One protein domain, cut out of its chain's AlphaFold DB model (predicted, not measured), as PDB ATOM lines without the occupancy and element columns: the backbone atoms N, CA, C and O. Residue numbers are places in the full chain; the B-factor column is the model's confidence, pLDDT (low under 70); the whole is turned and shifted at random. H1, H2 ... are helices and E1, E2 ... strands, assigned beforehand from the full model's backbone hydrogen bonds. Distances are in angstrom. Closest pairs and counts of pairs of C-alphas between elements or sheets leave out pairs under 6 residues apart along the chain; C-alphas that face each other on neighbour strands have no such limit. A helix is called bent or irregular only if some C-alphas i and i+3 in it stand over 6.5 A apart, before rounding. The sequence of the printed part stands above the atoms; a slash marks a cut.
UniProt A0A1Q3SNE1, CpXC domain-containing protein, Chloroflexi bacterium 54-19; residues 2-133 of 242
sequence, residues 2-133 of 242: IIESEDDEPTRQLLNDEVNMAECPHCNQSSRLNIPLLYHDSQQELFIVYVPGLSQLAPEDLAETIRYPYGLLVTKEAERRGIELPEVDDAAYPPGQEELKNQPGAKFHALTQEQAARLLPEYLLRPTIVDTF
ATOM      1  N   ILE A   2      40.290 -19.223 -13.645       89.19
ATOM      2  CA  ILE A   2      40.475 -20.303 -12.659       89.19
ATOM      3  C   ILE A   2      40.866 -21.551 -13.443       89.19
ATOM      4  O   ILE A   2      40.222 -21.852 -14.447       89.19
ATOM      5  N   ILE A   3      41.925 -22.220 -13.009       93.19
ATOM      6  CA  ILE A   3      42.397 -23.500 -13.527       93.19
ATOM      7  C   ILE A   3      42.292 -24.499 -12.386       93.19
ATOM      8  O   ILE A   3      42.829 -24.260 -11.307       93.19
ATOM      9  N   GLU A   4      41.584 -25.595 -12.614       92.44
ATOM     10  CA  GLU A   4      41.550 -26.710 -11.673       92.44
ATOM     11  C   GLU A   4      42.504 -27.793 -12.160       92.44
ATOM     12  O   GLU A   4      42.586 -28.043 -13.362       92.44
ATOM     13  N   SER A   5      43.181 -28.467 -11.234       92.56
ATOM     14  CA  SER A   5      44.111 -29.556 -11.552       92.56
ATOM     15  C   SER A   5      43.463 -30.708 -12.331       92.56
ATOM     16  O   SER A   5      44.132 -31.389 -13.100       92.56
ATOM     17  N   GLU A   6      42.151 -30.907 -12.170       90.25
ATOM     18  CA  GLU A   6      41.360 -31.908 -12.898       90.25
ATOM     19  C   GLU A   6      41.086 -31.537 -14.368       90.25
ATOM     20  O   GLU A   6      40.699 -32.402 -15.155       90.25
ATOM     21  N   ASP A   7      41.283 -30.270 -14.752       92.75
ATOM     22  CA  ASP A   7      41.106 -29.802 -16.124       92.75
ATOM     23  C   ASP A   7      42.425 -29.975 -16.907       92.75
ATOM     24  O   ASP A   7      43.313 -29.115 -16.870       92.75
ATOM     25  N   ASP A   8      42.541 -31.083 -17.651       92.12
ATOM     26  CA  ASP A   8      43.765 -31.479 -18.374       92.12
ATOM     27  C   ASP A   8      44.320 -30.378 -19.299       92.12
ATOM     28  O   ASP A   8      45.513 -30.072 -19.281       92.12
ATOM     29  N   GLU A   9      43.471 -29.791 -20.146       94.75
ATOM     30  CA  GLU A   9      43.911 -28.854 -21.188       94.75
ATOM     31  C   GLU A   9      44.370 -27.498 -20.610       94.75
ATOM     32  O   GLU A   9      45.502 -27.101 -20.896       94.75
ATOM     33  N   PRO A  10      43.593 -26.799 -19.757       94.50
ATOM     34  CA  PRO A  10      44.059 -25.576 -19.100       94.50
ATOM     35  C   PRO A  10      45.321 -25.784 -18.257       94.50
ATOM     36  O   PRO A  10      46.214 -24.936 -18.273       94.50
ATOM     37  N   THR A  11      45.431 -26.915 -17.555       94.69
ATOM     38  CA  THR A  11      46.619 -27.239 -16.754       94.69
ATOM     39  C   THR A  11      47.845 -27.445 -17.644       94.69
ATOM     40  O   THR A  11      48.897 -26.859 -17.390       94.69
ATOM     41  N   ARG A  12      47.717 -28.183 -18.754       94.62
ATOM     42  CA  ARG A  12      48.802 -28.330 -19.742       94.62
ATOM     43  C   ARG A  12      49.219 -26.994 -20.353       94.62
ATOM     44  O   ARG A  12      50.414 -26.738 -20.469       94.62
ATOM     45  N   GLN A  13      48.261 -26.141 -20.714       94.81
ATOM     46  CA  GLN A  13      48.552 -24.800 -21.228       94.81
ATOM     47  C   GLN A  13      49.306 -23.958 -20.193       94.81
ATOM     48  O   GLN A  13      50.216 -23.217 -20.555       94.81
ATOM     49  N   LEU A  14      48.967 -24.073 -18.903       94.25
ATOM     50  CA  LEU A  14      49.684 -23.376 -17.832       94.25
ATOM     51  C   LEU A  14      51.141 -23.842 -17.768       94.25
ATOM     52  O   LEU A  14      52.045 -23.008 -17.754       94.25
ATOM     53  N   LEU A  15      51.375 -25.157 -17.772       92.88
ATOM     54  CA  LEU A  15      52.724 -25.733 -17.715       92.88
ATOM     55  C   LEU A  15      53.583 -25.358 -18.928       92.88
ATOM     56  O   LEU A  15      54.788 -25.159 -18.783       92.88
ATOM     57  N   ASN A  16      52.962 -25.232 -20.102       93.31
ATOM     58  CA  ASN A  16      53.620 -24.837 -21.348       93.31
ATOM     59  C   ASN A  16      53.722 -23.316 -21.539       93.31
ATOM     60  O   ASN A  16      54.269 -22.870 -22.546       93.31
ATOM     61  N   ASP A  17      53.232 -22.522 -20.582       90.44
ATOM     62  CA  ASP A  17      53.288 -21.058 -20.619       90.44
ATOM     63  C   ASP A  17      52.434 -20.425 -21.749       90.44
ATOM     64  O   ASP A  17      52.760 -19.372 -22.316       90.44
ATOM     65  N   GLU A  18      51.319 -21.098 -22.061       92.56
ATOM     66  CA  GLU A  18      50.356 -20.825 -23.142       92.56
ATOM     67  C   GLU A  18      49.013 -20.259 -22.633       92.56
ATOM     68  O   GLU A  18      48.099 -19.996 -23.417       92.56
ATOM     69  N   VAL A  19      48.872 -20.037 -21.323       92.50
ATOM     70  CA  VAL A  19      47.690 -19.385 -20.730       92.50
ATOM     71  C   VAL A  19      47.769 -17.867 -20.825       92.50
ATOM     72  O   VAL A  19      48.840 -17.276 -20.964       92.50
ATOM     73  N   ASN A  20      46.608 -17.213 -20.712       90.50
ATOM     74  CA  ASN A  20      46.478 -15.759 -20.802       90.50
ATOM     75  C   ASN A  20      47.060 -15.172 -22.103       90.50
ATOM     76  O   ASN A  20      47.505 -14.032 -22.110       90.50
ATOM     77  N   MET A  21      47.067 -15.905 -23.214       91.44
ATOM     78  CA  MET A  21      47.564 -15.392 -24.494       91.44
ATOM     79  C   MET A  21      46.496 -14.570 -25.222       91.44
ATOM     80  O   MET A  21      45.318 -14.924 -25.237       91.44
ATOM     81  N   ALA A  22      46.915 -13.484 -25.869       92.62
ATOM     82  CA  ALA A  22      46.088 -12.724 -26.796       92.62
ATOM     83  C   ALA A  22      46.859 -12.410 -28.075       92.62
ATOM     84  O   ALA A  22      48.028 -12.021 -28.034       92.62
ATOM     85  N   GLU A  23      46.177 -12.533 -29.208       94.44
ATOM     86  CA  GLU A  23      46.698 -12.128 -30.507       94.44
ATOM     87  C   GLU A  23      46.301 -10.685 -30.811       94.44
ATOM     88  O   GLU A  23      45.132 -10.300 -30.734       94.44
ATOM     89  N   CYS A  24      47.283  -9.864 -31.179       91.62
ATOM     90  CA  CYS A  24      47.027  -8.506 -31.627       91.62
ATOM     91  C   CYS A  24      46.300  -8.536 -32.984       91.62
ATOM     92  O   CYS A  24      46.894  -8.986 -33.966       91.62
ATOM     93  N   PRO A  25      45.083  -7.970 -33.109       93.44
ATOM     94  CA  PRO A  25      44.315  -8.017 -34.357       93.44
ATOM     95  C   PRO A  25      44.941  -7.190 -35.493       93.44
ATOM     96  O   PRO A  25      44.481  -7.251 -36.630       93.44
ATOM     97  N   HIS A  26      45.962  -6.380 -35.194       95.31
ATOM     98  CA  HIS A  26      46.624  -5.514 -36.166       95.31
ATOM     99  C   HIS A  26      47.905  -6.130 -36.750       95.31
ATOM    100  O   HIS A  26      48.206  -5.914 -37.922       95.31
ATOM    101  N   CYS A  27      48.689  -6.859 -35.950       95.50
ATOM    102  CA  CYS A  27      49.972  -7.428 -36.387       95.50
ATOM    103  C   CYS A  27      50.077  -8.950 -36.230       95.50
ATOM    104  O   CYS A  27      51.113  -9.508 -36.582       95.50
ATOM    105  N   ASN A  28      49.037  -9.614 -35.716       93.38
ATOM    106  CA  ASN A  28      48.992 -11.050 -35.412       93.38
ATOM    107  C   ASN A  28      50.093 -11.524 -34.449       93.38
ATOM    108  O   ASN A  28      50.400 -12.712 -34.377       93.38
ATOM    109  N   GLN A  29      50.707 -10.604 -33.701       94.06
ATOM    110  CA  GLN A  29      51.639 -10.973 -32.649       94.06
ATOM    111  C   GLN A  29      50.856 -11.501 -31.451       94.06
ATOM    112  O   GLN A  29      49.977 -10.812 -30.935       94.06
ATOM    113  N   SER A  30      51.198 -12.710 -31.014       90.94
ATOM    114  CA  SER A  30      50.678 -13.290 -29.781       90.94
ATOM    115  C   SER A  30      51.520 -12.831 -28.591       90.94
ATOM    116  O   SER A  30      52.752 -12.841 -28.648       90.94
ATOM    117  N   SER A  31      50.860 -12.389 -27.524       87.31
ATOM    118  CA  SER A  31      51.492 -11.904 -26.294       87.31
ATOM    119  C   SER A  31      50.684 -12.318 -25.071       87.31
ATOM    120  O   SER A  31      49.456 -12.371 -25.144       87.31
ATOM    121  N   ARG A  32      51.354 -12.548 -23.936       85.62
ATOM    122  CA  ARG A  32      50.657 -12.757 -22.663       85.62
ATOM    123  C   ARG A  32      49.986 -11.485 -22.183       85.62
ATOM    124  O   ARG A  32      50.586 -10.413 -22.131       85.62
ATOM    125  N   LEU A  33      48.747 -11.650 -21.764       88.81
ATOM    126  CA  LEU A  33      48.002 -10.716 -20.957       88.81
ATOM    127  C   LEU A  33      48.483 -10.834 -19.509       88.81
ATOM    128  O   LEU A  33      48.479 -11.914 -18.919       88.81
ATOM    129  N   ASN A  34      48.832  -9.698 -18.915       83.81
ATOM    130  CA  ASN A  34      49.076  -9.591 -17.479       83.81
ATOM    131  C   ASN A  34      47.740  -9.534 -16.731       83.81
ATOM    132  O   ASN A  34      47.346  -8.486 -16.227       83.81
ATOM    133  N   ILE A  35      47.033 -10.663 -16.684       88.19
ATOM    134  CA  ILE A  35      45.791 -10.815 -15.922       88.19
ATOM    135  C   ILE A  35      45.942 -11.882 -14.825       88.19
ATOM    136  O   ILE A  35      46.661 -12.864 -15.030       88.19
ATOM    137  N   PRO A  36      45.266 -11.720 -13.674       89.69
ATOM    138  CA  PRO A  36      45.321 -12.690 -12.587       89.69
ATOM    139  C   PRO A  36      44.824 -14.081 -12.983       89.69
ATOM    140  O   PRO A  36      43.830 -14.248 -13.714       89.69
ATOM    141  N   LEU A  37      45.481 -15.090 -12.423       91.88
ATOM    142  CA  LEU A  37      45.151 -16.497 -12.609       91.88
ATOM    143  C   LEU A  37      45.113 -17.194 -11.254       91.88
ATOM    144  O   LEU A  37      45.979 -16.981 -10.414       91.88
ATOM    145  N   LEU A  38      44.096 -18.018 -11.045       92.25
ATOM    146  CA  LEU A  38      43.952 -18.861  -9.870       92.25
ATOM    147  C   LEU A  38      44.159 -20.311 -10.299       92.25
ATOM    148  O   LEU A  38      43.565 -20.732 -11.290       92.25
ATOM    149  N   TYR A  39      44.966 -21.052  -9.553       93.06
ATOM    150  CA  TYR A  39      45.134 -22.492  -9.708       93.06
ATOM    151  C   TYR A  39      44.653 -23.191  -8.439       93.06
ATOM    152  O   TYR A  39      45.047 -22.800  -7.341       93.06
ATOM    153  N   HIS A  40      43.810 -24.205  -8.586       92.62
ATOM    154  CA  HIS A  40      43.268 -24.981  -7.479       92.62
ATOM    155  C   HIS A  40      43.495 -26.475  -7.702       92.62
ATOM    156  O   HIS A  40      43.128 -27.015  -8.744       92.62
ATOM    157  N   ASP A  41      44.048 -27.140  -6.693       91.75
ATOM    158  CA  ASP A  41      44.185 -28.587  -6.634       91.75
ATOM    159  C   ASP A  41      43.622 -29.098  -5.309       91.75
ATOM    160  O   ASP A  41      44.221 -28.941  -4.245       91.75
ATOM    161  N   SER A  42      42.441 -29.712  -5.375       88.62
ATOM    162  CA  SER A  42      41.788 -30.270  -4.190       88.62
ATOM    163  C   SER A  42      42.458 -31.543  -3.672       88.62
ATOM    164  O   SER A  42      42.323 -31.846  -2.490       88.62
ATOM    165  N   GLN A  43      43.176 -32.288  -4.522       88.50
ATOM    166  CA  GLN A  43      43.840 -33.529  -4.113       88.50
ATOM    167  C   GLN A  43      45.120 -33.237  -3.340       88.50
ATOM    168  O   GLN A  43      45.398 -33.910  -2.352       88.50
ATOM    169  N   GLN A  44      45.860 -32.218  -3.776       89.38
ATOM    170  CA  GLN A  44      47.069 -31.765  -3.097       89.38
ATOM    171  C   GLN A  44      46.802 -30.687  -2.043       89.38
ATOM    172  O   GLN A  44      47.751 -30.204  -1.446       89.38
ATOM    173  N   GLU A  45      45.551 -30.294  -1.788       88.94
ATOM    174  CA  GLU A  45      45.222 -29.188  -0.871       88.94
ATOM    175  C   GLU A  45      46.008 -27.902  -1.200       88.94
ATOM    176  O   GLU A  45      46.591 -27.254  -0.331       88.94
ATOM    177  N   LEU A  46      46.056 -27.537  -2.484       87.81
ATOM    178  CA  LEU A  46      46.819 -26.396  -2.979       87.81
ATOM    179  C   LEU A  46      45.896 -25.364  -3.627       87.81
ATOM    180  O   LEU A  46      45.056 -25.677  -4.472       87.81
ATOM    181  N   PHE A  47      46.092 -24.099  -3.264       90.44
ATOM    182  CA  PHE A  47      45.409 -22.981  -3.896       90.44
ATOM    183  C   PHE A  47      46.372 -21.811  -4.104       90.44
ATOM    184  O   PHE A  47      46.819 -21.174  -3.149       90.44
ATOM    185  N   ILE A  48      46.695 -21.537  -5.369       89.88
ATOM    186  CA  ILE A  48      47.646 -20.499  -5.769       89.88
ATOM    187  C   ILE A  48      46.907 -19.371  -6.472       89.88
ATOM    188  O   ILE A  48      46.099 -19.588  -7.376       89.88
ATOM    189  N   VAL A  49      47.246 -18.144  -6.097       90.75
ATOM    190  CA  VAL A  49      46.750 -16.922  -6.714       90.75
ATOM    191  C   VAL A  49      47.927 -16.181  -7.338       90.75
ATOM    192  O   VAL A  49      48.727 -15.548  -6.651       90.75
ATOM    193  N   TYR A  50      48.038 -16.258  -8.659       91.12
ATOM    194  CA  TYR A  50      48.992 -15.470  -9.424       91.12
ATOM    195  C   TYR A  50      48.428 -14.078  -9.702       91.12
ATOM    196  O   TYR A  50      47.376 -13.929 -10.335       91.12
ATOM    197  N   VAL A  51      49.157 -13.057  -9.254       91.44
ATOM    198  CA  VAL A  51      48.820 -11.646  -9.459       91.44
ATOM    199  C   VAL A  51      50.005 -10.941 -10.127       91.44
ATOM    200  O   VAL A  51      50.990 -10.620  -9.457       91.44
ATOM    201  N   PRO A  52      49.934 -10.674 -11.444       89.19
ATOM    202  CA  PRO A  52      50.975  -9.927 -12.138       89.19
ATOM    203  C   PRO A  52      51.186  -8.553 -11.494       89.19
ATOM    204  O   PRO A  52      50.234  -7.801 -11.302       89.19
ATOM    205  N   GLY A  53      52.437  -8.205 -11.182       87.50
ATOM    206  CA  GLY A  53      52.761  -6.896 -10.605       87.50
ATOM    207  C   GLY A  53      52.346  -6.725  -9.140       87.50
ATOM    208  O   GLY A  53      52.293  -5.593  -8.665       87.50
ATOM    209  N   LEU A  54      52.100  -7.824  -8.413       84.88
ATOM    210  CA  LEU A  54      51.749  -7.832  -6.985       84.88
ATOM    211  C   LEU A  54      52.607  -6.885  -6.132       84.88
ATOM    212  O   LEU A  54      52.085  -6.201  -5.260       84.88
ATOM    213  N   SER A  55      53.915  -6.811  -6.399       80.44
ATOM    214  CA  SER A  55      54.864  -5.954  -5.672       80.44
ATOM    215  C   SER A  55      54.560  -4.452  -5.748       80.44
ATOM    216  O   SER A  55      55.066  -3.686  -4.930       80.44
ATOM    217  N   GLN A  56      53.756  -4.026  -6.723       83.12
ATOM    218  CA  GLN A  56      53.338  -2.637  -6.930       83.12
ATOM    219  C   GLN A  56      51.886  -2.388  -6.500       83.12
ATOM    220  O   GLN A  56      51.435  -1.245  -6.538       83.12
ATOM    221  N   LEU A  57      51.155  -3.437  -6.121       85.31
ATOM    222  CA  LEU A  57      49.729  -3.385  -5.835       85.31
ATOM    223  C   LEU A  57      49.482  -3.075  -4.348       85.31
ATOM    224  O   LEU A  57      50.165  -3.619  -3.476       85.31
ATOM    225  N   ALA A  58      48.500  -2.225  -4.034       86.75
ATOM    226  CA  ALA A  58      48.106  -2.001  -2.646       86.75
ATOM    227  C   ALA A  58      47.307  -3.204  -2.094       86.75
ATOM    228  O   ALA A  58      46.673  -3.933  -2.864       86.75
ATOM    229  N   PRO A  59      47.284  -3.431  -0.765       80.38
ATOM    230  CA  PRO A  59      46.527  -4.537  -0.172       80.38
ATOM    231  C   PRO A  59      45.021  -4.509  -0.482       80.38
ATOM    232  O   PRO A  59      44.422  -5.561  -0.698       80.38
ATOM    233  N   GLU A  60      44.405  -3.324  -0.521       80.94
ATOM    234  CA  GLU A  60      43.001  -3.158  -0.924       80.94
ATOM    235  C   GLU A  60      42.747  -3.581  -2.377       80.94
ATOM    236  O   GLU A  60      41.824  -4.360  -2.634       80.94
ATOM    237  N   ASP A  61      43.612  -3.159  -3.301       86.88
ATOM    238  CA  ASP A  61      43.532  -3.522  -4.719       86.88
ATOM    239  C   ASP A  61      43.728  -5.030  -4.922       86.88
ATOM    240  O   ASP A  61      43.092  -5.645  -5.781       86.88
ATOM    241  N   LEU A  62      44.590  -5.657  -4.111       84.62
ATOM    242  CA  LEU A  62      44.804  -7.103  -4.141       84.62
ATOM    243  C   LEU A  62      43.521  -7.831  -3.770       84.62
ATOM    244  O   LEU A  62      43.081  -8.715  -4.502       84.62
ATOM    245  N   ALA A  63      42.916  -7.438  -2.648       82.06
ATOM    246  CA  ALA A  63      41.668  -8.021  -2.188       82.06
ATOM    247  C   ALA A  63      40.573  -7.884  -3.254       82.06
ATOM    248  O   ALA A  63      39.853  -8.843  -3.511       82.06
ATOM    249  N   GLU A  64      40.461  -6.728  -3.910       82.75
ATOM    250  CA  GLU A  64      39.515  -6.520  -5.009       82.75
ATOM    251  C   GLU A  64      39.803  -7.426  -6.214       82.75
ATOM    252  O   GLU A  64      38.899  -8.106  -6.705       82.75
ATOM    253  N   THR A  65      41.070  -7.513  -6.618       83.50
ATOM    254  CA  THR A  65      41.540  -8.336  -7.742       83.50
ATOM    255  C   THR A  65      41.197  -9.818  -7.560       83.50
ATOM    256  O   THR A  65      40.793 -10.491  -8.512       83.50
ATOM    257  N   ILE A  66      41.339 -10.341  -6.337       82.88
ATOM    258  CA  ILE A  66      41.140 -11.768  -6.039       82.88
ATOM    259  C   ILE A  66      39.698 -12.110  -5.650       82.88
ATOM    260  O   ILE A  66      39.306 -13.273  -5.751       82.88
ATOM    261  N   ARG A  67      38.894 -11.122  -5.234       82.38
ATOM    262  CA  ARG A  67      37.539 -11.322  -4.688       82.38
ATOM    263  C   ARG A  67      36.637 -12.104  -5.629       82.38
ATOM    264  O   ARG A  67      36.086 -13.126  -5.238       82.38
ATOM    265  N   TYR A  68      36.492 -11.625  -6.863       80.94
ATOM    266  CA  TYR A  68      35.613 -12.236  -7.858       80.94
ATOM    267  C   TYR A  68      36.010 -13.683  -8.199       80.94
ATOM    268  O   TYR A  68      35.158 -14.570  -8.100       80.94
ATOM    269  N   PRO A  69      37.270 -13.977  -8.583       82.50
ATOM    270  CA  PRO A  69      37.639 -15.337  -8.957       82.50
ATOM    271  C   PRO A  69      37.659 -16.292  -7.749       82.50
ATOM    272  O   PRO A  69      37.257 -17.443  -7.897       82.50
ATOM    273  N   TYR A  70      38.001 -15.824  -6.544       84.62
ATOM    274  CA  TYR A  70      37.814 -16.612  -5.317       84.62
ATOM    275  C   TYR A  70      36.325 -16.907  -5.048       84.62
ATOM    276  O   TYR A  70      35.944 -18.036  -4.743       84.62
ATOM    277  N   GLY A  71      35.474 -15.896  -5.264       82.75
ATOM    278  CA  GLY A  71      34.012 -15.959  -5.319       82.75
ATOM    279  C   GLY A  71      33.471 -17.127  -6.141       82.75
ATOM    280  O   GLY A  71      32.605 -17.885  -5.705       82.75
ATOM    281  N   LEU A  72      33.984 -17.275  -7.357       83.56
ATOM    282  CA  LEU A  72      33.581 -18.342  -8.266       83.56
ATOM    283  C   LEU A  72      34.106 -19.713  -7.829       83.56
ATOM    284  O   LEU A  72      33.335 -20.671  -7.841       83.56
ATOM    285  N   LEU A  73      35.373 -19.801  -7.408       85.50
ATOM    286  CA  LEU A  73      35.989 -21.056  -6.964       85.50
ATOM    287  C   LEU A  73      35.194 -21.697  -5.826       85.50
ATOM    288  O   LEU A  73      34.782 -22.847  -5.913       85.50
ATOM    289  N   VAL A  74      34.930 -20.941  -4.764       84.88
ATOM    290  CA  VAL A  74      34.242 -21.482  -3.588       84.88
ATOM    291  C   VAL A  74      32.769 -21.797  -3.902       84.88
ATOM    292  O   VAL A  74      32.205 -22.721  -3.321       84.88
ATOM    293  N   THR A  75      32.144 -21.098  -4.861       84.31
ATOM    294  CA  THR A  75      30.790 -21.444  -5.331       84.31
ATOM    295  C   THR A  75      30.802 -22.801  -6.030       84.31
ATOM    296  O   THR A  75      29.992 -23.666  -5.701       84.31
ATOM    297  N   LYS A  76      31.777 -23.020  -6.920       85.25
ATOM    298  CA  LYS A  76      32.005 -24.310  -7.579       85.25
ATOM    299  C   LYS A  76      32.287 -25.417  -6.555       85.25
ATOM    300  O   LYS A  76      31.746 -26.514  -6.666       85.25
ATOM    301  N   GLU A  77      33.082 -25.124  -5.528       85.62
ATOM    302  CA  GLU A  77      33.399 -26.083  -4.466       85.62
ATOM    303  C   GLU A  77      32.167 -26.453  -3.628       85.62
ATOM    304  O   GLU A  77      31.986 -27.613  -3.257       85.62
ATOM    305  N   ALA A  78      31.275 -25.493  -3.371       86.75
ATOM    306  CA  ALA A  78      30.021 -25.748  -2.673       86.75
ATOM    307  C   ALA A  78      29.116 -26.689  -3.476       86.75
ATOM    308  O   ALA A  78      28.608 -27.666  -2.923       86.75
ATOM    309  N   GLU A  79      28.989 -26.453  -4.784       86.25
ATOM    310  CA  GLU A  79      28.265 -27.338  -5.702       86.25
ATOM    311  C   GLU A  79      28.871 -28.748  -5.714       86.25
ATOM    312  O   GLU A  79      28.148 -29.731  -5.531       86.25
ATOM    313  N   ARG A  80      30.203 -28.855  -5.832       84.94
ATOM    314  CA  ARG A  80      30.948 -30.128  -5.815       84.94
ATOM    315  C   ARG A  80      30.707 -30.921  -4.525       84.94
ATOM    316  O   ARG A  80      30.557 -32.142  -4.569       84.94
ATOM    317  N   ARG A  81      30.629 -30.239  -3.376       86.50
ATOM    318  CA  ARG A  81      30.392 -30.849  -2.053       86.50
ATOM    319  C   ARG A  81      28.911 -31.029  -1.702       86.50
ATOM    320  O   ARG A  81      28.613 -31.531  -0.616       86.50
ATOM    321  N   GLY A  82      27.986 -30.611  -2.569       87.38
ATOM    322  CA  GLY A  82      26.549 -30.622  -2.281       87.38
ATOM    323  C   GLY A  82      26.167 -29.737  -1.087       87.38
ATOM    324  O   GLY A  82      25.232 -30.057  -0.353       87.38
ATOM    325  N   ILE A  83      26.924 -28.663  -0.847       86.69
ATOM    326  CA  ILE A  83      26.658 -27.686   0.208       86.69
ATOM    327  C   ILE A  83      25.785 -26.587  -0.393       86.69
ATOM    328  O   ILE A  83      26.237 -25.797  -1.217       86.69
ATOM    329  N   GLU A  84      24.530 -26.521   0.039       86.06
ATOM    330  CA  GLU A  84      23.640 -25.436  -0.359       86.06
ATOM    331  C   GLU A  84      24.106 -24.124   0.283       86.06
ATOM    332  O   GLU A  84      24.207 -24.006   1.511       86.06
ATOM    333  N   LEU A  85      24.439 -23.148  -0.566       82.81
ATOM    334  CA  LEU A  85      24.867 -21.831  -0.120       82.81
ATOM    335  C   LEU A  85      23.654 -21.017   0.348       82.81
ATOM    336  O   LEU A  85      22.674 -20.920  -0.399       82.81
ATOM    337  N   PRO A  86      23.723 -20.393   1.536       81.75
ATOM    338  CA  PRO A  86      22.618 -19.618   2.076       81.75
ATOM    339  C   PRO A  86      22.271 -18.432   1.176       81.75
ATOM    340  O   PRO A  86      23.115 -17.886   0.457       81.75
ATOM    341  N   GLU A  87      21.002 -18.035   1.224       77.19
ATOM    342  CA  GLU A  87      20.563 -16.795   0.602       77.19
ATOM    343  C   GLU A  87      21.169 -15.595   1.321       77.19
ATOM    344  O   GLU A  87      21.430 -15.602   2.527       77.19
ATOM    345  N   VAL A  88      21.422 -14.563   0.533       71.50
ATOM    346  CA  VAL A  88      22.097 -13.364   0.991       71.50
ATOM    347  C   VAL A  88      21.075 -12.471   1.690       71.50
ATOM    348  O   VAL A  88      20.206 -11.899   1.036       71.50
ATOM    349  N   ASP A  89      21.155 -12.362   3.016       70.44
ATOM    350  CA  ASP A  89      20.363 -11.387   3.773       70.44
ATOM    351  C   ASP A  89      20.979  -9.988   3.604       70.44
ATOM    352  O   ASP A  89      22.197  -9.822   3.704       70.44
ATOM    353  N   ASP A  90      20.150  -8.963   3.390       63.25
ATOM    354  CA  ASP A  90      20.592  -7.565   3.359       63.25
ATOM    355  C   ASP A  90      21.292  -7.168   4.681       63.25
ATOM    356  O   ASP A  90      22.154  -6.289   4.682       63.25
ATOM    357  N   ALA A  91      20.984  -7.844   5.797       66.50
ATOM    358  CA  ALA A  91      21.660  -7.653   7.084       66.50
ATOM    359  C   ALA A  91      23.075  -8.267   7.166       66.50
ATOM    360  O   ALA A  91      23.801  -7.988   8.123       66.50
ATOM    361  N   ALA A  92      23.481  -9.097   6.198       63.47
ATOM    362  CA  ALA A  92      24.783  -9.767   6.194       63.47
ATOM    363  C   ALA A  92      25.948  -8.856   5.753       63.47
ATOM    364  O   ALA A  92      27.107  -9.246   5.913       63.47
ATOM    365  N   TYR A  93      25.672  -7.649   5.233       66.12
ATOM    366  CA  TYR A  93      26.709  -6.702   4.802       66.12
ATOM    367  C   TYR A  93      26.849  -5.487   5.713       66.12
ATOM    368  O   TYR A  93      25.855  -4.959   6.216       66.12
ATOM    369  N   PRO A  94      28.083  -4.972   5.873       67.06
ATOM    370  CA  PRO A  94      28.304  -3.670   6.478       67.06
ATOM    371  C   PRO A  94      27.562  -2.563   5.704       67.06
ATOM    372  O   PRO A  94      27.567  -2.583   4.469       67.06
ATOM    373  N   PRO A  95      26.992  -1.558   6.398       70.75
ATOM    374  CA  PRO A  95      26.418  -0.381   5.749       70.75
ATOM    375  C   PRO A  95      27.421   0.286   4.796       70.75
ATOM    376  O   PRO A  95      28.570   0.523   5.179       70.75
ATOM    377  N   GLY A  96      26.992   0.602   3.572       72.12
ATOM    378  CA  GLY A  96      27.845   1.152   2.512       72.12
ATOM    379  C   GLY A  96      28.562   0.108   1.646       72.12
ATOM    380  O   GLY A  96      29.350   0.485   0.781       72.12
ATOM    381  N   GLN A  97      28.320  -1.188   1.868       70.50
ATOM    382  CA  GLN A  97      28.817  -2.287   1.029       70.50
ATOM    383  C   GLN A  97      27.684  -3.140   0.440       70.50
ATOM    384  O   GLN A  97      27.886  -4.298   0.076       70.50
ATOM    385  N   GLU A  98      26.485  -2.576   0.308       74.69
ATOM    386  CA  GLU A  98      25.297  -3.278  -0.182       74.69
ATOM    387  C   GLU A  98      25.468  -3.790  -1.622       74.69
ATOM    388  O   GLU A  98      24.819  -4.757  -2.008       74.69
ATOM    389  N   GLU A  99      26.359  -3.193  -2.421       73.81
ATOM    390  CA  GLU A  99      26.685  -3.656  -3.778       73.81
ATOM    391  C   GLU A  99      27.342  -5.047  -3.798       73.81
ATOM    392  O   GLU A  99      27.218  -5.770  -4.790       73.81
ATOM    393  N   LEU A 100      27.985  -5.462  -2.697       71.06
ATOM    394  CA  LEU A 100      28.626  -6.775  -2.590       71.06
ATOM    395  C   LEU A 100      27.623  -7.929  -2.672       71.06
ATOM    396  O   LEU A 100      28.004  -9.013  -3.105       71.06
ATOM    397  N   LYS A 101      26.348  -7.703  -2.333       72.56
ATOM    398  CA  LYS A 101      25.309  -8.747  -2.338       72.56
ATOM    399  C   LYS A 101      25.044  -9.357  -3.712       72.56
ATOM    400  O   LYS A 101      24.580 -10.488  -3.808       72.56
ATOM    401  N   ASN A 102      25.349  -8.607  -4.768       73.19
ATOM    402  CA  ASN A 102      25.165  -9.037  -6.150       73.19
ATOM    403  C   ASN A 102      26.459  -9.580  -6.779       73.19
ATOM    404  O   ASN A 102      26.457  -9.949  -7.953       73.19
ATOM    405  N   GLN A 103      27.572  -9.603  -6.039       72.00
ATOM    406  CA  GLN A 103      28.851 -10.089  -6.546       72.00
ATOM    407  C   GLN A 103      29.008 -11.602  -6.328       72.00
ATOM    408  O   GLN A 103      28.487 -12.154  -5.356       72.00
ATOM    409  N   PRO A 104      29.765 -12.309  -7.185       64.94
ATOM    410  CA  PRO A 104      30.145 -13.693  -6.915       64.94
ATOM    411  C   PRO A 104      30.886 -13.822  -5.587       64.94
ATOM    412  O   PRO A 104      31.761 -13.019  -5.270       64.94
ATOM    413  N   GLY A 105      30.506 -14.825  -4.796       69.50
ATOM    414  CA  GLY A 105      30.985 -15.003  -3.425       69.50
ATOM    415  C   GLY A 105      30.203 -14.245  -2.350       69.50
ATOM    416  O   GLY A 105      30.475 -14.434  -1.168       69.50
ATOM    417  N   ALA A 106      29.181 -13.461  -2.717       74.12
ATOM    418  CA  ALA A 106      28.266 -12.810  -1.778       74.12
ATOM    419  C   ALA A 106      27.742 -13.768  -0.691       74.12
ATOM    420  O   ALA A 106      27.810 -13.482   0.506       74.12
ATOM    421  N   LYS A 107      27.317 -14.960  -1.121       77.31
ATOM    422  CA  LYS A 107      26.776 -16.015  -0.256       77.31
ATOM    423  C   LYS A 107      27.759 -16.509   0.812       77.31
ATOM    424  O   LYS A 107      27.324 -17.095   1.799       77.31
ATOM    425  N   PHE A 108      29.063 -16.252   0.675       73.81
ATOM    426  CA  PHE A 108      30.057 -16.673   1.670       73.81
ATOM    427  C   PHE A 108      29.944 -15.912   2.978       73.81
ATOM    428  O   PHE A 108      30.137 -16.500   4.038       73.81
ATOM    429  N   HIS A 109      29.576 -14.632   2.916       73.12
ATOM    430  CA  HIS A 109      29.360 -13.825   4.115       73.12
ATOM    431  C   HIS A 109      28.175 -14.326   4.952       73.12
ATOM    432  O   HIS A 109      28.110 -14.045   6.145       73.12
ATOM    433  N   ALA A 110      27.268 -15.093   4.342       76.50
ATOM    434  CA  ALA A 110      26.094 -15.658   4.993       76.50
ATOM    435  C   ALA A 110      26.296 -17.104   5.496       76.50
ATOM    436  O   ALA A 110      25.371 -17.672   6.076       76.50
ATOM    437  N   LEU A 111      27.473 -17.717   5.295       79.75
ATOM    438  CA  LEU A 111      27.743 -19.086   5.748       79.75
ATOM    439  C   LEU A 111      27.685 -19.195   7.273       79.75
ATOM    440  O   LEU A 111      28.269 -18.387   7.998       79.75
ATOM    441  N   THR A 112      27.054 -20.259   7.775       83.00
ATOM    442  CA  THR A 112      27.219 -20.634   9.184       83.00
ATOM    443  C   THR A 112      28.651 -21.099   9.446       83.00
ATOM    444  O   THR A 112      29.359 -21.528   8.534       83.00
ATOM    445  N   GLN A 113      29.081 -21.084  10.712       82.94
ATOM    446  CA  GLN A 113      30.404 -21.590  11.090       82.94
ATOM    447  C   GLN A 113      30.612 -23.056  10.665       82.94
ATOM    448  O   GLN A 113      31.702 -23.424  10.235       82.94
ATOM    449  N   GLU A 114      29.564 -23.883  10.740       85.06
ATOM    450  CA  GLU A 114      29.608 -25.281  10.301       85.06
ATOM    451  C   GLU A 114      29.750 -25.398   8.777       85.06
ATOM    452  O   GLU A 114      30.583 -26.166   8.291       85.06
ATOM    453  N   GLN A 115      28.977 -24.620   8.013       84.88
ATOM    454  CA  GLN A 115      29.085 -24.602   6.553       84.88
ATOM    455  C   GLN A 115      30.460 -24.096   6.109       84.88
ATOM    456  O   GLN A 115      31.082 -24.717   5.251       84.88
ATOM    457  N   ALA A 116      30.962 -23.024   6.727       84.19
ATOM    458  CA  ALA A 116      32.285 -22.479   6.448       84.19
ATOM    459  C   ALA A 116      33.385 -23.511   6.729       84.19
ATOM    460  O   ALA A 116      34.222 -23.739   5.865       84.19
ATOM    461  N   ALA A 117      33.345 -24.208   7.870       84.38
ATOM    462  CA  ALA A 117      34.332 -25.241   8.199       84.38
ATOM    463  C   ALA A 117      34.332 -26.416   7.204       84.38
ATOM    464  O   ALA A 117      35.372 -27.013   6.941       84.38
ATOM    465  N   ARG A 118      33.169 -26.757   6.639       85.12
ATOM    466  CA  ARG A 118      33.041 -27.829   5.641       85.12
ATOM    467  C   ARG A 118      33.417 -27.393   4.228       85.12
ATOM    468  O   ARG A 118      33.820 -28.239   3.431       85.12
ATOM    469  N   LEU A 119      33.236 -26.117   3.904       86.06
ATOM    470  CA  LEU A 119      33.443 -25.571   2.564       86.06
ATOM    471  C   LEU A 119      34.847 -24.989   2.367       86.06
ATOM    472  O   LEU A 119      35.380 -25.066   1.268       86.06
ATOM    473  N   LEU A 120      35.438 -24.423   3.420       86.06
ATOM    474  CA  LEU A 120      36.688 -23.668   3.385       86.06
ATOM    475  C   LEU A 120      37.758 -24.363   4.244       86.06
ATOM    476  O   LEU A 120      38.050 -23.896   5.350       86.06
ATOM    477  N   PRO A 121      38.332 -25.490   3.779       85.56
ATOM    478  CA  PRO A 121      39.527 -26.057   4.397       85.56
ATOM    479  C   PRO A 121      40.662 -25.021   4.448       85.56
ATOM    480  O   PRO A 121      40.666 -24.045   3.694       85.56
ATOM    481  N   GLU A 122      41.632 -25.231   5.344       83.50
ATOM    482  CA  GLU A 122      42.657 -24.224   5.665       83.50
ATOM    483  C   GLU A 122      43.412 -23.714   4.428       83.50
ATOM    484  O   GLU A 122      43.637 -22.508   4.313       83.50
ATOM    485  N   TYR A 123      43.717 -24.589   3.465       83.62
ATOM    486  CA  TYR A 123      44.442 -24.216   2.248       83.62
ATOM    487  C   TYR A 123      43.684 -23.218   1.349       83.62
ATOM    488  O   TYR A 123      44.311 -22.401   0.678       83.62
ATOM    489  N   LEU A 124      42.341 -23.207   1.367       86.31
ATOM    490  CA  LEU A 124      41.547 -22.193   0.654       86.31
ATOM    491  C   LEU A 124      41.539 -20.847   1.387       86.31
ATOM    492  O   LEU A 124      41.475 -19.796   0.754       86.31
ATOM    493  N   LEU A 125      41.627 -20.871   2.719       83.75
ATOM    494  CA  LEU A 125      41.676 -19.669   3.559       83.75
ATOM    495  C   LEU A 125      43.051 -18.996   3.545       83.75
ATOM    496  O   LEU A 125      43.169 -17.816   3.885       83.75
ATOM    497  N   ARG A 126      44.090 -19.750   3.183       80.75
ATOM    498  CA  ARG A 126      45.485 -19.306   3.161       80.75
ATOM    499  C   ARG A 126      46.106 -19.560   1.787       80.75
ATOM    500  O   ARG A 126      47.031 -20.363   1.686       80.75
ATOM    501  N   PRO A 127      45.620 -18.875   0.734       85.31
ATOM    502  CA  PRO A 127      46.178 -19.035  -0.598       85.31
ATOM    503  C   PRO A 127      47.651 -18.648  -0.652       85.31
ATOM    504  O   PRO A 127      48.079 -17.653  -0.058       85.31
ATOM    505  N   THR A 128      48.398 -19.363  -1.481       84.62
ATOM    506  CA  THR A 128      49.740 -18.963  -1.891       84.62
ATOM    507  C   THR A 128      49.623 -17.856  -2.930       84.62
ATOM    508  O   THR A 128      49.170 -18.095  -4.048       84.62
ATOM    509  N   ILE A 129      50.020 -16.631  -2.591       85.69
ATOM    510  CA  ILE A 129      49.979 -15.509  -3.538       85.69
ATOM    511  C   ILE A 129      51.360 -15.331  -4.166       85.69
ATOM    512  O   ILE A 129      52.354 -15.195  -3.453       85.69
ATOM    513  N   VAL A 130      51.424 -15.328  -5.498       86.12
ATOM    514  CA  VAL A 130      52.679 -15.275  -6.266       86.12
ATOM    515  C   VAL A 130      52.647 -14.147  -7.292       86.12
ATOM    516  O   VAL A 130      51.603 -13.850  -7.872       86.12
ATOM    517  N   ASP A 131      53.791 -13.505  -7.523       85.19
ATOM    518  CA  ASP A 131      53.907 -12.318  -8.382       85.19
ATOM    519  C   ASP A 131      54.423 -12.618  -9.799       85.19
ATOM    520  O   ASP A 131      54.219 -11.827 -10.725       85.19
ATOM    521  N   THR A 132      55.076 -13.768  -9.980       85.50
ATOM    522  CA  THR A 132      55.671 -14.209 -11.241       85.50
ATOM    523  C   THR A 132      55.051 -15.517 -11.712       85.50
ATOM    524  O   THR A 132      54.740 -16.416 -10.929       85.50
ATOM    525  N   PHE A 133      54.891 -15.626 -13.031       87.62
ATOM    526  CA  PHE A 133      54.309 -16.813 -13.649       87.62
ATOM    527  C   PHE A 133      55.212 -18.045 -13.494       87.62
ATOM    528  O   PHE A 133      54.732 -19.156 -13.312       87.62
TER     529      PHE A 133
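Overview. This is residues 2 to 133 of the 242 residues of the protein "CpXC domain-containing protein" of Chloroflexi bacterium 54-19 (UniProt A0A1Q3SNE1). A small sheet of four strands, E1, E4, E5 and E6, has one long kinked helix, H2, packed slantwise over one of its faces. At one end of the longest axis lies the small hairpin E2 and E3, whose tip, residues 24 to 29, sticks out; at the other end, beyond H2, the short helices H3, H4 and H5 and the loop of residues 81 to 97 form a loose group. The printed part has 132 residues with six named helices and six named strands, in the order E1 H1 E2 E3 E4 E5 H2 H3 H4 H5 H6 E6, and its class is mixed, helices and strands. The larger sheet is mixed, in the order E1 E4 E5 E6, and the E2 and E3 sheet is antiparallel. The whole is only just compact, close to loose, with a radius of gyration of the C-alphas of 16.7 A and spans of 51 by 36 by 27 A.

Arrangement. E1, residues 2 to 4, is an edge strand of the larger sheet. H1, residues 8 to 15, only grazes this sheet with its residues 9 to 14; the closest C-alphas of E1 and H1 are those of Ile 3 and Pro 10, 6.2 A apart. E2, residues 21 to 23, and E3, residues 30 to 32, form an antiparallel hairpin, with N 22 and O 31 2.9 A apart. E4, residues 37 to 41, is an inner strand parallel to E1, their directions 22 degrees apart, with N 3 and O 38 at 2.8 A. E5, residues 46 to 50, forms an antiparallel hairpin with E4 at 173 degrees, with N 41 and O 46 at 2.8 A. H2, residues 59 to 80, is on one face of the sheet E1 E4 E5 E6, which makes two layers, a helix on one face of a sheet; its height over the sheet is 10.1 A, it lies over E1 and E4, and it runs slantwise to the strands, at 39 degrees to E4 on the local plane. The closest C-alphas of H2 and E1 are those of Ile 2 and Pro 69, 6.8 A apart. H2 is irregular, with C-alphas 65 and 68 7.1 A apart, and has a kink of 41 degrees near residue 68. H3, residues 98 to 102, is apart from H2. H4, residues 106 to 110, is close to H2 but not clearly touching, at Gly 71 and Ala 106, whose C-alphas are 7.4 A apart. H5, residues 113 to 119, only just touches residues 74 to 78 of H2, with 3 pairs of C-alphas within 8 A, the closest Ala 78 and Leu 119 at 6.3 A; their lines are about perpendicular, at 78 degrees. H6, residues 122 to 125, only grazes the sheet. E6, residues 128 to 130, is the other edge strand, parallel to E5 at 26 degrees, with N 49 and O 128 at 2.8 A; E5, the helices H2 to H6 and E6 make a strand-helix-strand unit, two parallel neighbour strands with helices between. Each O i to N i+4 pair is within hydrogen-bond range in H1 and H5, 16 of 18 in H2, and 0 of 1 in both H3 and H4, where 2 of 2 O i to N i+3 pairs are; H6 is too short for an i+4 pair.

Along the chain. E1 begins at C-alpha 2, (40.475, -20.303, -12.659). H1 is 10.7 A long, E4 13.5 A and E5 12.9 A. H2 runs 30.5 A, from C-alpha 59 at (46.527, -4.537, -0.172) to C-alpha 80. E6 ends at C-alpha 130, (52.679, -15.275, -6.266).

Size, cuts and confidence. The C-alphas farthest apart, those of Cys 27 and Glu 114, are 54.0 A apart. The printed part has no cut, and the link from H2 to H3, 17 residues, is long. Mean pLDDT of the printed part is 84.7; residues 90 to 94 and 104 to 105 are under 70.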